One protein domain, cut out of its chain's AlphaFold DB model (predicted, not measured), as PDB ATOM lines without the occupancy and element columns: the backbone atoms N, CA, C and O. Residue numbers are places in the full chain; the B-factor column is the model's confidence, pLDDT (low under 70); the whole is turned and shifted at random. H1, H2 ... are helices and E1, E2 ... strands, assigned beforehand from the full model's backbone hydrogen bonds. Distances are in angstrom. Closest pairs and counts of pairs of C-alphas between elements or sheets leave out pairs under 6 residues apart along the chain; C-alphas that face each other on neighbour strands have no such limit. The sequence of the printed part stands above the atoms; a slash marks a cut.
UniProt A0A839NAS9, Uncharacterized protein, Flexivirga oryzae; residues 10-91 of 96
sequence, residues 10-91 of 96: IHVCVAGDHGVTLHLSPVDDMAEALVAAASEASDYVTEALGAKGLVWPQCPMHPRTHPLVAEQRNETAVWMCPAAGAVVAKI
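What this domain is: This is residues 10 to 91 of the 96 residues of an uncharacterized protein of Flexivirga oryzae (UniProt A0A839NAS9). One long helix, H1, runs through the middle of a flat domain, with the strand hairpin E1 and E2 on one side of it and a small, strongly twisted sheet, E3 E4 E5, on the other. After H1, residues 51 to 68, with no named element, fold back to E3. The printed part has 82 residues, with one named helix and five named strands in the order E1 E2 H1 E3 E4 E5; both sheets are antiparallel and the class is mixed, helices and strands. The whole is compact, with a radius of gyration of the C-alphas of 13.1 A and spans of 37 by 34 by 15 A.

How they stand to each other: E1, residues 10 to 14, and E2, residues 18 to 24, are an antiparallel hairpin at 156 degrees; N 12 and O 20, 3.2 A apart, are within hydrogen-bond range. E2 touches H1, residues 30 to 50, closest at the C-alphas of Leu 22 and Ala 37, 6.1 A apart. E1 and H1 are near each other, with 5 pairs of C-alphas within 10 A. Every O i to N i+4 pair in H1 is within hydrogen-bond range. E3, residues 69 to 73, E4, residues 76 to 81, and E5, residues 86 to 90, form a meander, each strand the antiparallel neighbour of the one before. N 71 and O 78 are 2.9 A apart across the hairpin E3 and E4, and N 79 and O 89 are 2.8 A apart across the hairpin E4 and E5, both within hydrogen-bond range. H1 is on one face of this sheet, making two layers, a helix layer and a sheet layer, at a height over the sheet of 7.8 A. It lies over E3 and E4, along the strands, at 1 degree to E3 on the local plane. The closest C-alphas of H1 and E4 are those of Ala 31 and Ala 77, 4.7 A apart. E1 and E2 are apart from E3, E4 and E5.

Where its parts are: E1 begins at C-alpha 10, (47.963, 24.901, -50.962). E2 is 19.4 A long. H1 spans 29.7 A from C-alpha 30 to C-alpha 50, (28.156, 17.717, -36.862). E4 is 15.5 A long. E5 ends at C-alpha 90, (31.975, 35.285, -53.711).

The domain as a whole: The two C-alphas farthest apart, those of Asp 28 and Lys 52, are 38.3 A apart. The printed part has no cut. The link from H1 to E3 is long, with 18 residues; the other links are tight. Residues 10 to 27 have pLDDT under 70.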
ATOM      1  N   ILE A  10      48.257  23.795 -51.873       55.59
ATOM      2  CA  ILE A  10      47.963  24.901 -50.962       55.59
ATOM      3  C   ILE A  10      47.501  24.308 -49.631       55.59
ATOM      4  O   ILE A  10      46.444  23.687 -49.525       55.59
ATOM      5  N   HIS A  11      48.294  24.520 -48.583       51.41
ATOM      6  CA  HIS A  11      47.890  24.171 -47.225       51.41
ATOM      7  C   HIS A  11      47.003  25.281 -46.657       51.41
ATOM      8  O   HIS A  11      47.456  26.414 -46.481       51.41
ATOM      9  N   VAL A  12      45.745  24.959 -46.348       55.94
ATOM     10  CA  VAL A  12      44.824  25.891 -45.693       55.94
ATOM     11  C   VAL A  12      44.745  25.525 -44.214       55.94
ATOM     12  O   VAL A  12      44.071  24.579 -43.806       55.94
ATOM     13  N   CYS A  13      45.460  26.288 -43.388       41.94
ATOM     14  CA  CYS A  13      45.394  26.148 -41.937       41.94
ATOM     15  C   CYS A  13      44.189  26.924 -41.394       41.94
ATOM     16  O   CYS A  13      44.105  28.144 -41.553       41.94
ATOM     17  N   VAL A  14      43.275  26.235 -40.711       49.50
ATOM     18  CA  VAL A  14      42.248  26.884 -39.887       49.50
ATOM     19  C   VAL A  14      42.858  27.102 -38.501       49.50
ATOM     20  O   VAL A  14      43.579  26.242 -38.012       49.50
ATOM     21  N   ALA A  15      42.631  28.261 -37.874       44.66
ATOM     22  CA  ALA A  15      43.265  28.622 -36.601       44.66
ATOM     23  C   ALA A  15      43.140  27.502 -35.535       44.66
ATOM     24  O   ALA A  15      42.046  27.248 -35.032       44.66
ATOM     25  N   GLY A  16      44.267  26.853 -35.211       55.34
ATOM     26  CA  GLY A  16      44.383  25.675 -34.340       55.34
ATOM     27  C   GLY A  16      45.335  24.617 -34.926       55.34
ATOM     28  O   GLY A  16      45.999  24.868 -35.929       55.34
ATOM     29  N   ASP A  17      45.370  23.422 -34.329       55.84
ATOM     30  CA  ASP A  17      46.164  22.271 -34.807       55.84
ATOM     31  C   ASP A  17      45.422  21.464 -35.896       55.84
ATOM     32  O   ASP A  17      45.701  20.287 -36.119       55.84
ATOM     33  N   HIS A  18      44.378  22.036 -36.502       60.59
ATOM     34  CA  HIS A  18      43.501  21.364 -37.462       60.59
ATOM     35  C   HIS A  18      43.650  22.056 -38.814       60.59
ATOM     36  O   HIS A  18      43.309  23.227 -38.974       60.59
ATOM     37  N   GLY A  19      44.198  21.332 -39.785       58.12
ATOM     38  CA  GLY A  19      44.416  21.823 -41.139       58.12
ATOM     39  C   GLY A  19      43.844  20.853 -42.157       58.12
ATOM     40  O   GLY A  19      43.827  19.644 -41.926       58.12
ATOM     41  N   VAL A  20      43.410  21.397 -43.289       65.94
ATOM     42  CA  VAL A  20      43.089  20.623 -44.485       65.94
ATOM     43  C   VAL A  20      44.142  20.946 -45.543       65.94
ATOM     44  O   VAL A  20      44.539  22.103 -45.719       65.94
ATOM     45  N   THR A  21      44.667  19.917 -46.201       63.62
ATOM     46  CA  THR A  21      45.572  20.104 -47.339       63.62
ATOM     47  C   THR A  21      44.737  19.999 -48.596       63.62
ATOM     48  O   THR A  21      44.194  18.933 -48.855       63.62
ATOM     49  N   LEU A  22      44.647  21.089 -49.358       65.19
ATOM     50  CA  LEU A  22      43.913  21.113 -50.616       65.19
ATOM     51  C   LEU A  22      44.913  20.945 -51.757       65.19
ATOM     52  O   LEU A  22      45.886  21.698 -51.878       65.19
ATOM     53  N   HIS A  23      44.682  19.942 -52.596       63.91
ATOM     54  CA  HIS A  23      45.486  19.721 -53.789       63.91
ATOM     55  C   HIS A  23      44.808  20.388 -54.978       63.91
ATOM     56  O   HIS A  23      43.749  19.949 -55.419       63.91
ATOM     57  N   LEU A  24      45.434  21.437 -55.511       64.12
ATOM     58  CA  LEU A  24      45.013  22.031 -56.770       64.12
ATOM     59  C   LEU A  24      45.912  21.475 -57.875       64.12
ATOM     60  O   LEU A  24      47.128  21.673 -57.875       64.12
ATOM     61  N   SER A  25      45.322  20.752 -58.822       59.03
ATOM     62  CA  SER A  25      45.981  20.463 -60.100       59.03
ATOM     63  C   SER A  25      46.319  21.781 -60.825       59.03
ATOM     64  O   SER A  25      45.776  22.823 -60.455       59.03
ATOM     65  N   PRO A  26      47.218  21.798 -61.828       64.81
ATOM     66  CA  PRO A  26      47.417  22.977 -62.656       64.81
ATOM     67  C   PRO A  26      46.059  23.402 -63.207       64.81
ATOM     68  O   PRO A  26      45.346  22.596 -63.800       64.81
ATOM     69  N   VAL A  27      45.683  24.639 -62.913       64.69
ATOM     70  CA  VAL A  27      44.320  25.127 -63.100       64.69
ATOM     71  C   VAL A  27      44.264  26.034 -64.309       64.69
ATOM     72  O   VAL A  27      44.799  27.140 -64.295       64.69
ATOM     73  N   ASP A  28      43.583  25.554 -65.344       76.69
ATOM     74  CA  ASP A  28      43.166  26.381 -66.474       76.69
ATOM     75  C   ASP A  28      41.991  27.303 -66.079       76.69
ATOM     76  O   ASP A  28      41.836  28.387 -66.643       76.69
ATOM     77  N   ASP A  29      41.208  26.915 -65.059       85.75
ATOM     78  CA  ASP A  29      40.093  27.682 -64.491       85.75
ATOM     79  C   ASP A  29      40.234  27.838 -62.963       85.75
ATOM     80  O   ASP A  29      40.018  26.919 -62.167       85.75
ATOM     81  N   MET A  30      40.576  29.055 -62.535       85.06
ATOM     82  CA  MET A  30      40.722  29.392 -61.117       85.06
ATOM     83  C   MET A  30      39.407  29.345 -60.331       85.06
ATOM     84  O   MET A  30      39.429  29.134 -59.117       85.06
ATOM     85  N   ALA A  31      38.263  29.588 -60.969       90.00
ATOM     86  CA  ALA A  31      36.981  29.562 -60.282       90.00
ATOM     87  C   ALA A  31      36.542  28.125 -59.994       90.00
ATOM     88  O   ALA A  31      36.073  27.856 -58.889       90.00
ATOM     89  N   GLU A  32      36.762  27.199 -60.926       89.00
ATOM     90  CA  GLU A  32      36.572  25.765 -60.680       89.00
ATOM     91  C   GLU A  32      37.457  25.279 -59.520       89.00
ATOM     92  O   GLU A  32      36.967  24.650 -58.578       89.00
ATOM     93  N   ALA A  33      38.734  25.679 -59.517       87.88
ATOM     94  CA  ALA A  33      39.677  25.372 -58.441       87.88
ATOM     95  C   ALA A  33      39.170  25.822 -57.063       87.88
ATOM     96  O   ALA A  33      39.213  25.076 -56.083       87.88
ATOM     97  N   LEU A  34      38.664  27.058 -56.989       90.56
ATOM     98  CA  LEU A  34      38.119  27.627 -55.760       90.56
ATOM     99  C   LEU A  34      36.849  26.911 -55.302       90.56
ATOM    100  O   LEU A  34      36.652  26.765 -54.098       90.56
ATOM    101  N   VAL A  35      35.997  26.464 -56.227       92.94
ATOM    102  CA  VAL A  35      34.797  25.685 -55.896       92.94
ATOM    103  C   VAL A  35      35.180  24.341 -55.288       92.94
ATOM    104  O   VAL A  35      34.647  23.992 -54.233       92.94
ATOM    105  N   ALA A  36      36.126  23.622 -55.893       90.06
ATOM    106  CA  ALA A  36      36.611  22.345 -55.370       90.06
ATOM    107  C   ALA A  36      37.209  22.507 -53.963       90.06
ATOM    108  O   ALA A  36      36.764  21.859 -53.015       90.06
ATOM    109  N   ALA A  37      38.134  23.459 -53.807       88.94
ATOM    110  CA  ALA A  37      38.765  23.796 -52.533       88.94
ATOM    111  C   ALA A  37      37.747  24.142 -51.431       88.94
ATOM    112  O   ALA A  37      37.835  23.664 -50.300       88.94
ATOM    113  N   ALA A  38      36.772  24.990 -51.756       92.00
ATOM    114  CA  ALA A  38      35.755  25.427 -50.811       92.00
ATOM    115  C   ALA A  38      34.778  24.309 -50.432       92.00
ATOM    116  O   ALA A  38      34.330  24.265 -49.287       92.00
ATOM    117  N   SER A  39      34.462  23.413 -51.369       92.38
ATOM    118  CA  SER A  39      33.592  22.259 -51.120       92.38
ATOM    119  C   SER A  39      34.251  21.294 -50.140       92.38
ATOM    120  O   SER A  39      33.658  20.969 -49.118       92.38
ATOM    121  N   GLU A  40      35.518  20.942 -50.372       90.69
ATOM    122  CA  GLU A  40      36.274  20.062 -49.474       90.69
ATOM    123  C   GLU A  40      36.424  20.669 -48.070       90.69
ATOM    124  O   GLU A  40      36.202  20.000 -47.059       90.69
ATOM    125  N   ALA A  41      36.719  21.971 -47.988       88.50
ATOM    126  CA  ALA A  41      36.759  22.674 -46.709       88.50
ATOM    127  C   ALA A  41      35.391  22.671 -45.999       88.50
ATOM    128  O   ALA A  41      35.330  22.508 -44.780       88.50
ATOM    129  N   SER A  42      34.296  22.860 -46.742       89.50
ATOM    130  CA  SER A  42      32.931  22.843 -46.206       89.50
ATOM    131  C   SER A  42      32.562  21.480 -45.634       89.50
ATOM    132  O   SER A  42      32.032  21.410 -44.521       89.50
ATOM    133  N   ASP A  43      32.871  20.411 -46.362       89.38
ATOM    134  CA  ASP A  43      32.598  19.039 -45.942       89.38
ATOM    135  C   ASP A  43      33.390  18.703 -44.677       89.38
ATOM    136  O   ASP A  43      32.789  18.364 -43.655       89.38
ATOM    137  N   TYR A  44      34.705  18.951 -44.679       87.31
ATOM    138  CA  TYR A  44      35.568  18.719 -43.518       87.31
ATOM    139  C   TYR A  44      35.076  19.456 -42.260       87.31
ATOM    140  O   TYR A  44      34.972  18.882 -41.170       87.31
ATOM    141  N   VAL A  45      34.746  20.747 -42.387       86.81
ATOM    142  CA  VAL A  45      34.267  21.539 -41.246       86.81
ATOM    143  C   VAL A  45      32.875  21.082 -40.809       86.81
ATOM    144  O   VAL A  45      32.610  21.025 -39.608       86.81
ATOM    145  N   THR A  46      31.986  20.730 -41.739       85.19
ATOM    146  CA  THR A  46      30.648  20.215 -41.415       85.19
ATOM    147  C   THR A  46      30.732  18.904 -40.640       85.19
ATOM    148  O   THR A  46      30.038  18.752 -39.634       85.19
ATOM    149  N   GLU A  47      31.621  17.992 -41.030       85.56
ATOM    150  CA  GLU A  47      31.876  16.756 -40.289       85.56
ATOM    151  C   GLU A  47      32.383  17.045 -38.869       85.56
ATOM    152  O   GLU A  47      31.846  16.515 -37.891       85.56
ATOM    153  N   ALA A  48      33.346  17.962 -38.724       85.88
ATOM    154  CA  ALA A  48      33.871  18.366 -37.419       85.88
ATOM    155  C   ALA A  48      32.816  19.058 -36.527       85.88
ATOM    156  O   ALA A  48      32.848  18.945 -35.296       85.88
ATOM    157  N   LEU A  49      31.871  19.783 -37.129       83.69
ATOM    158  CA  LEU A  49      30.800  20.500 -36.434       83.69
ATOM    159  C   LEU A  49      29.542  19.658 -36.188       83.69
ATOM    160  O   LEU A  49      28.736  20.029 -35.326       83.69
ATOM    161  N   GLY A  50      29.375  18.531 -36.882       76.19
ATOM    162  CA  GLY A  50      28.156  17.717 -36.862       76.19
ATOM    163  C   GLY A  50      27.735  17.280 -35.458       76.19
ATOM    164  O   GLY A  50      26.557  17.366 -35.109       76.19
ATOM    165  N   ALA A  51      28.696  16.945 -34.589       77.88
ATOM    166  CA  ALA A  51      28.433  16.592 -33.187       77.88
ATOM    167  C   ALA A  51      27.786  17.729 -32.365       77.88
ATOM    168  O   ALA A  51      27.179  17.479 -31.326       77.88
ATOM    169  N   LYS A  52      27.904  18.983 -32.819       82.62
ATOM    170  CA  LYS A  52      27.316  20.177 -32.187       82.62
ATOM    171  C   LYS A  52      26.024  20.639 -32.874       82.62
ATOM    172  O   LYS A  52      25.452  21.643 -32.453       82.62
ATOM    173  N   GLY A  53      25.574  19.950 -33.929       81.31
ATOM    174  CA  GLY A  53      24.413  20.357 -34.728       81.31
ATOM    175  C   GLY A  53      24.587  21.731 -35.388       81.31
ATOM    176  O   GLY A  53      23.614  22.474 -35.534       81.31
ATOM    177  N   LEU A  54      25.831  22.101 -35.708       86.06
ATOM    178  CA  LEU A  54      26.176  23.337 -36.409       86.06
ATOM    179  C   LEU A  54      26.526  23.015 -37.866       86.06
ATOM    180  O   LEU A  54      27.099  21.969 -38.146       86.06
ATOM    181  N   VAL A  55      26.199  23.936 -38.772       88.88
ATOM    182  CA  VAL A  55      26.528  23.856 -40.203       88.88
ATOM    183  C   VAL A  55      27.495  24.971 -40.573       88.88
ATOM    184  O   VAL A  55      27.456  26.052 -39.972       88.88
ATOM    185  N   TRP A  56      28.357  24.725 -41.555       91.12
ATOM    186  CA  TRP A  56      29.278  25.731 -42.071       91.12
ATOM    187  C   TRP A  56      29.552  25.515 -43.570       91.12
ATOM    188  O   TRP A  56      29.693  24.364 -43.966       91.12
ATOM    189  N   PRO A  57      29.645  26.586 -44.383       93.06
ATOM    190  CA  PRO A  57      29.353  27.971 -44.021       93.06
ATOM    191  C   PRO A  57      27.861  28.167 -43.744       93.06
ATOM    192  O   PRO A  57      27.018  27.570 -44.406       93.06
ATOM    193  N   GLN A  58      27.510  28.999 -42.761       92.44
ATOM    194  CA  GLN A  58      26.103  29.225 -42.423       92.44
ATOM    195  C   GLN A  58      25.389  29.984 -43.540       92.44
ATOM    196  O   GLN A  58      25.880  30.996 -44.041       92.44
ATOM    197  N   CYS A  59      24.189  29.526 -43.895       93.81
ATOM    198  CA  CYS A  59      23.320  30.279 -44.784       93.81
ATOM    199  C   CYS A  59      22.631  31.418 -44.013       93.81
ATOM    200  O   CYS A  59      21.913  31.129 -43.059       93.81
ATOM    201  N   PRO A  60      22.729  32.693 -44.432       92.44
ATOM    202  CA  PRO A  60      22.070  33.795 -43.727       92.44
ATOM    203  C   PRO A  60      20.537  33.691 -43.750       92.44
ATOM    204  O   PRO A  60      19.870  34.196 -42.853       92.44
ATOM    205  N   MET A  61      19.970  33.008 -44.751       93.31
ATOM    206  CA  MET A  61      18.529  32.736 -44.819       93.31
ATOM    207  C   MET A  61      18.110  31.573 -43.907       93.31
ATOM    208  O   MET A  61      17.007  31.586 -43.370       93.31
ATOM    209  N   HIS A  62      18.984  30.578 -43.710       92.50
ATOM    210  CA  HIS A  62      18.688  29.355 -42.952       92.50
ATOM    211  C   HIS A  62      19.909  28.906 -42.116       92.50
ATOM    212  O   HIS A  62      20.513  27.866 -42.395       92.50
ATOM    213  N   PRO A  63      20.297  29.664 -41.073       87.19
ATOM    214  CA  PRO A  63      21.630  29.586 -40.450       87.19
ATOM    215  C   PRO A  63      21.944  28.283 -39.710       87.19
ATOM    216  O   PRO A  63      23.077  28.062 -39.291       87.19
ATOM    217  N   ARG A  64      20.950  27.410 -39.525       87.75
ATOM    218  CA  ARG A  64      21.081  26.143 -38.791       87.75
ATOM    219  C   ARG A  64      20.527  24.939 -39.548       87.75
ATOM    220  O   ARG A  64      20.399  23.869 -38.966       87.75
ATOM    221  N   THR A  65      20.146  25.127 -40.807       90.19
ATOM    222  CA  THR A  65      19.425  24.101 -41.571       90.19
ATOM    223  C   THR A  65      20.331  23.427 -42.581       90.19
ATOM    224  O   THR A  65      20.326  22.207 -42.686       90.19
ATOM    225  N   HIS A  66      21.103  24.215 -43.321       91.25
ATOM    226  CA  HIS A  66      21.996  23.707 -44.350       91.25
ATOM    227  C   HIS A  66      23.224  24.616 -44.476       91.25
ATOM    228  O   HIS A  66      23.123  25.824 -44.214       91.25
ATOM    229  N   PRO A  67      24.373  24.066 -44.894       93.50
ATOM    230  CA  PRO A  67      25.500  24.886 -45.293       93.50
ATOM    231  C   PRO A  67      25.196  25.631 -46.605       93.50
ATOM    232  O   PRO A  67      24.266  25.288 -47.347       93.50
ATOM    233  N   LEU A  68      25.953  26.690 -46.882       95.88
ATOM    234  CA  LEU A  68      26.080  27.214 -48.240       95.88
ATOM    235  C   LEU A  68      26.855  26.204 -49.088       95.88
ATOM    236  O   LEU A  68      27.779  25.569 -48.594       95.88
ATOM    237  N   VAL A  69      26.495  26.087 -50.363       96.56
ATOM    238  CA  VAL A  69      27.218  25.250 -51.328       96.56
ATOM    239  C   VAL A  69      28.138  26.125 -52.170       96.56
ATOM    240  O   VAL A  69      27.778  27.260 -52.500       96.56
ATOM    241  N   ALA A  70      29.332  25.631 -52.483       97.12
ATOM    242  CA  ALA A  70      30.226  26.297 -53.419       97.12
ATOM    243  C   ALA A  70      29.807  25.950 -54.853       97.12
ATOM    244  O   ALA A  70      29.576  24.788 -55.170       97.12
ATOM    245  N   GLU A  71      29.716  26.951 -55.724       96.62
ATOM    246  CA  GLU A  71      29.421  26.756 -57.143       96.62
ATOM    247  C   GLU A  71      30.131  27.786 -58.017       96.62
ATOM    248  O   GLU A  71      30.478  28.880 -57.568       96.62
ATOM    249  N   GLN A  72      30.292  27.459 -59.299       96.00
ATOM    250  CA  GLN A  72      30.746  28.403 -60.309       96.00
ATOM    251  C   GLN A  72      29.538  29.027 -61.020       96.00
ATOM    252  O   GLN A  72      28.647  28.334 -61.513       96.00
ATOM    253  N   ARG A  73      29.500  30.360 -61.098       93.69
ATOM    254  CA  ARG A  73      28.486  31.122 -61.840       93.69
ATOM    255  C   ARG A  73      29.167  32.195 -62.669       93.69
ATOM    256  O   ARG A  73      29.818  33.066 -62.101       93.69
ATOM    257  N   ASN A  74      28.990  32.145 -63.992       89.69
ATOM    258  CA  ASN A  74      29.611  33.079 -64.939       89.69
ATOM    259  C   ASN A  74      31.112  33.269 -64.635       89.69
ATOM    260  O   ASN A  74      31.544  34.374 -64.312       89.69
ATOM    261  N   GLU A  75      31.862  32.159 -64.612       89.75
ATOM    262  CA  GLU A  75      33.318  32.143 -64.367       89.75
ATOM    263  C   GLU A  75      33.742  32.655 -62.974       89.75
ATOM    264  O   GLU A  75      34.913  32.906 -62.715       89.75
ATOM    265  N   THR A  76      32.799  32.813 -62.037       93.00
ATOM    266  CA  THR A  76      33.073  33.258 -60.667       93.00
ATOM    267  C   THR A  76      32.699  32.176 -59.665       93.00
ATOM    268  O   THR A  76      31.575  31.678 -59.673       93.00
ATOM    269  N   ALA A  77      33.613  31.866 -58.749       95.62
ATOM    270  CA  ALA A  77      33.348  30.982 -57.623       95.62
ATOM    271  C   ALA A  77      32.535  31.707 -56.537       95.62
ATOM    272  O   ALA A  77      32.927  32.771 -56.039       95.62
ATOM    273  N   VAL A  78      31.394  31.135 -56.159       97.06
ATOM    274  CA  VAL A  78      30.440  31.734 -55.223       97.06
ATOM    275  C   VAL A  78      29.945  30.741 -54.179       97.06
ATOM    276  O   VAL A  78      29.874  29.542 -54.416       97.06
ATOM    277  N   TRP A  79      29.542  31.276 -53.034       97.38
ATOM    278  CA  TRP A  79      28.692  30.602 -52.067       97.38
ATOM    279  C   TRP A  79      27.223  30.830 -52.419       97.38
ATOM    280  O   TRP A  79      26.786  31.975 -52.582       97.38
ATOM    281  N   MET A  80      26.448  29.753 -52.497       97.69
ATOM    282  CA  MET A  80      25.032  29.760 -52.852       97.69
ATOM    283  C   MET A  80      24.180  29.102 -51.765       97.69
ATOM    284  O   MET A  80      24.583  28.137 -51.120       97.69
ATOM    285  N   CYS A  81      22.964  29.611 -51.573       96.56
ATOM    286  CA  CYS A  81      21.940  28.929 -50.793       96.56
ATOM    287  C   CYS A  81      21.297  27.806 -51.628       96.56
ATOM    288  O   CYS A  81      20.586  28.131 -52.582       96.56
ATOM    289  N   PRO A  82      21.457  26.519 -51.266       95.81
ATOM    290  CA  PRO A  82      20.873  25.412 -52.029       95.81
ATOM    291  C   PRO A  82      19.338  25.412 -52.021       95.81
ATOM    292  O   PRO A  82      18.720  24.988 -52.989       95.81
ATOM    293  N   ALA A  83      18.703  25.917 -50.957       96.25
ATOM    294  CA  ALA A  83      17.243  25.960 -50.864       96.25
ATOM    295  C   ALA A  83      16.613  27.067 -51.729       96.25
ATOM    296  O   ALA A  83      15.526  26.886 -52.267       96.25
ATOM    297  N   ALA A  84      17.281  28.219 -51.848       94.56
ATOM    298  CA  ALA A  84      16.761  29.385 -52.571       94.56
ATOM    299  C   ALA A  84      17.352  29.544 -53.985       94.56
ATOM    300  O   ALA A  84      16.865  30.369 -54.752       94.56
ATOM    301  N   GLY A  85      18.431  28.824 -54.315       94.56
ATOM    302  CA  GLY A  85      19.196  29.014 -55.554       94.56
ATOM    303  C   GLY A  85      19.867  30.390 -55.660       94.56
ATOM    304  O   GLY A  85      20.217  30.831 -56.753       94.56
ATOM    305  N   ALA A  86      20.007  31.105 -54.540       95.62
ATOM    306  CA  ALA A  86      20.479  32.485 -54.507       95.62
ATOM    307  C   ALA A  86      21.967  32.560 -54.151       95.62
ATOM    308  O   ALA A  86      22.412  31.955 -53.170       95.62
ATOM    309  N   VAL A  87      22.721  33.343 -54.925       96.75
ATOM    310  CA  VAL A  87      24.119  33.673 -54.624       96.75
ATOM    311  C   VAL A  87      24.171  34.555 -53.380       96.75
ATOM    312  O   VAL A  87      23.507  35.586 -53.319       96.75
ATOM    313  N   VAL A  88      24.973  34.148 -52.397       95.94
ATOM    314  CA  VAL A  88      25.148  34.867 -51.129       95.94
ATOM    315  C   VAL A  88      26.396  35.743 -51.161       95.94
ATOM    316  O   VAL A  88      26.328  36.917 -50.808       95.94
ATOM    317  N   ALA A  89      27.534  35.197 -51.590       95.75
ATOM    318  CA  ALA A  89      28.798  35.927 -51.671       95.75
ATOM    319  C   ALA A  89      29.773  35.234 -52.631       95.75
ATOM    320  O   ALA A  89      29.620  34.051 -52.924       95.75
ATOM    321  N   LYS A  90      30.819  35.938 -53.075       95.69
ATOM    322  CA  LYS A  90      31.975  35.285 -53.711       95.69
ATOM    323  C   LYS A  90      32.753  34.464 -52.681       95.69
ATOM    324  O   LYS A  90      32.803  34.830 -51.501       95.69
ATOM    325  N   ILE A  91      33.399  33.389 -53.123       93.25
ATOM    326  CA  ILE A  91      34.328  32.643 -52.266       93.25
ATOM    327  C   ILE A  91      35.478  33.580 -51.858       93.25
ATOM    328  O   ILE A  91      35.980  34.355 -52.670       93.25
TER     329      ILE A  91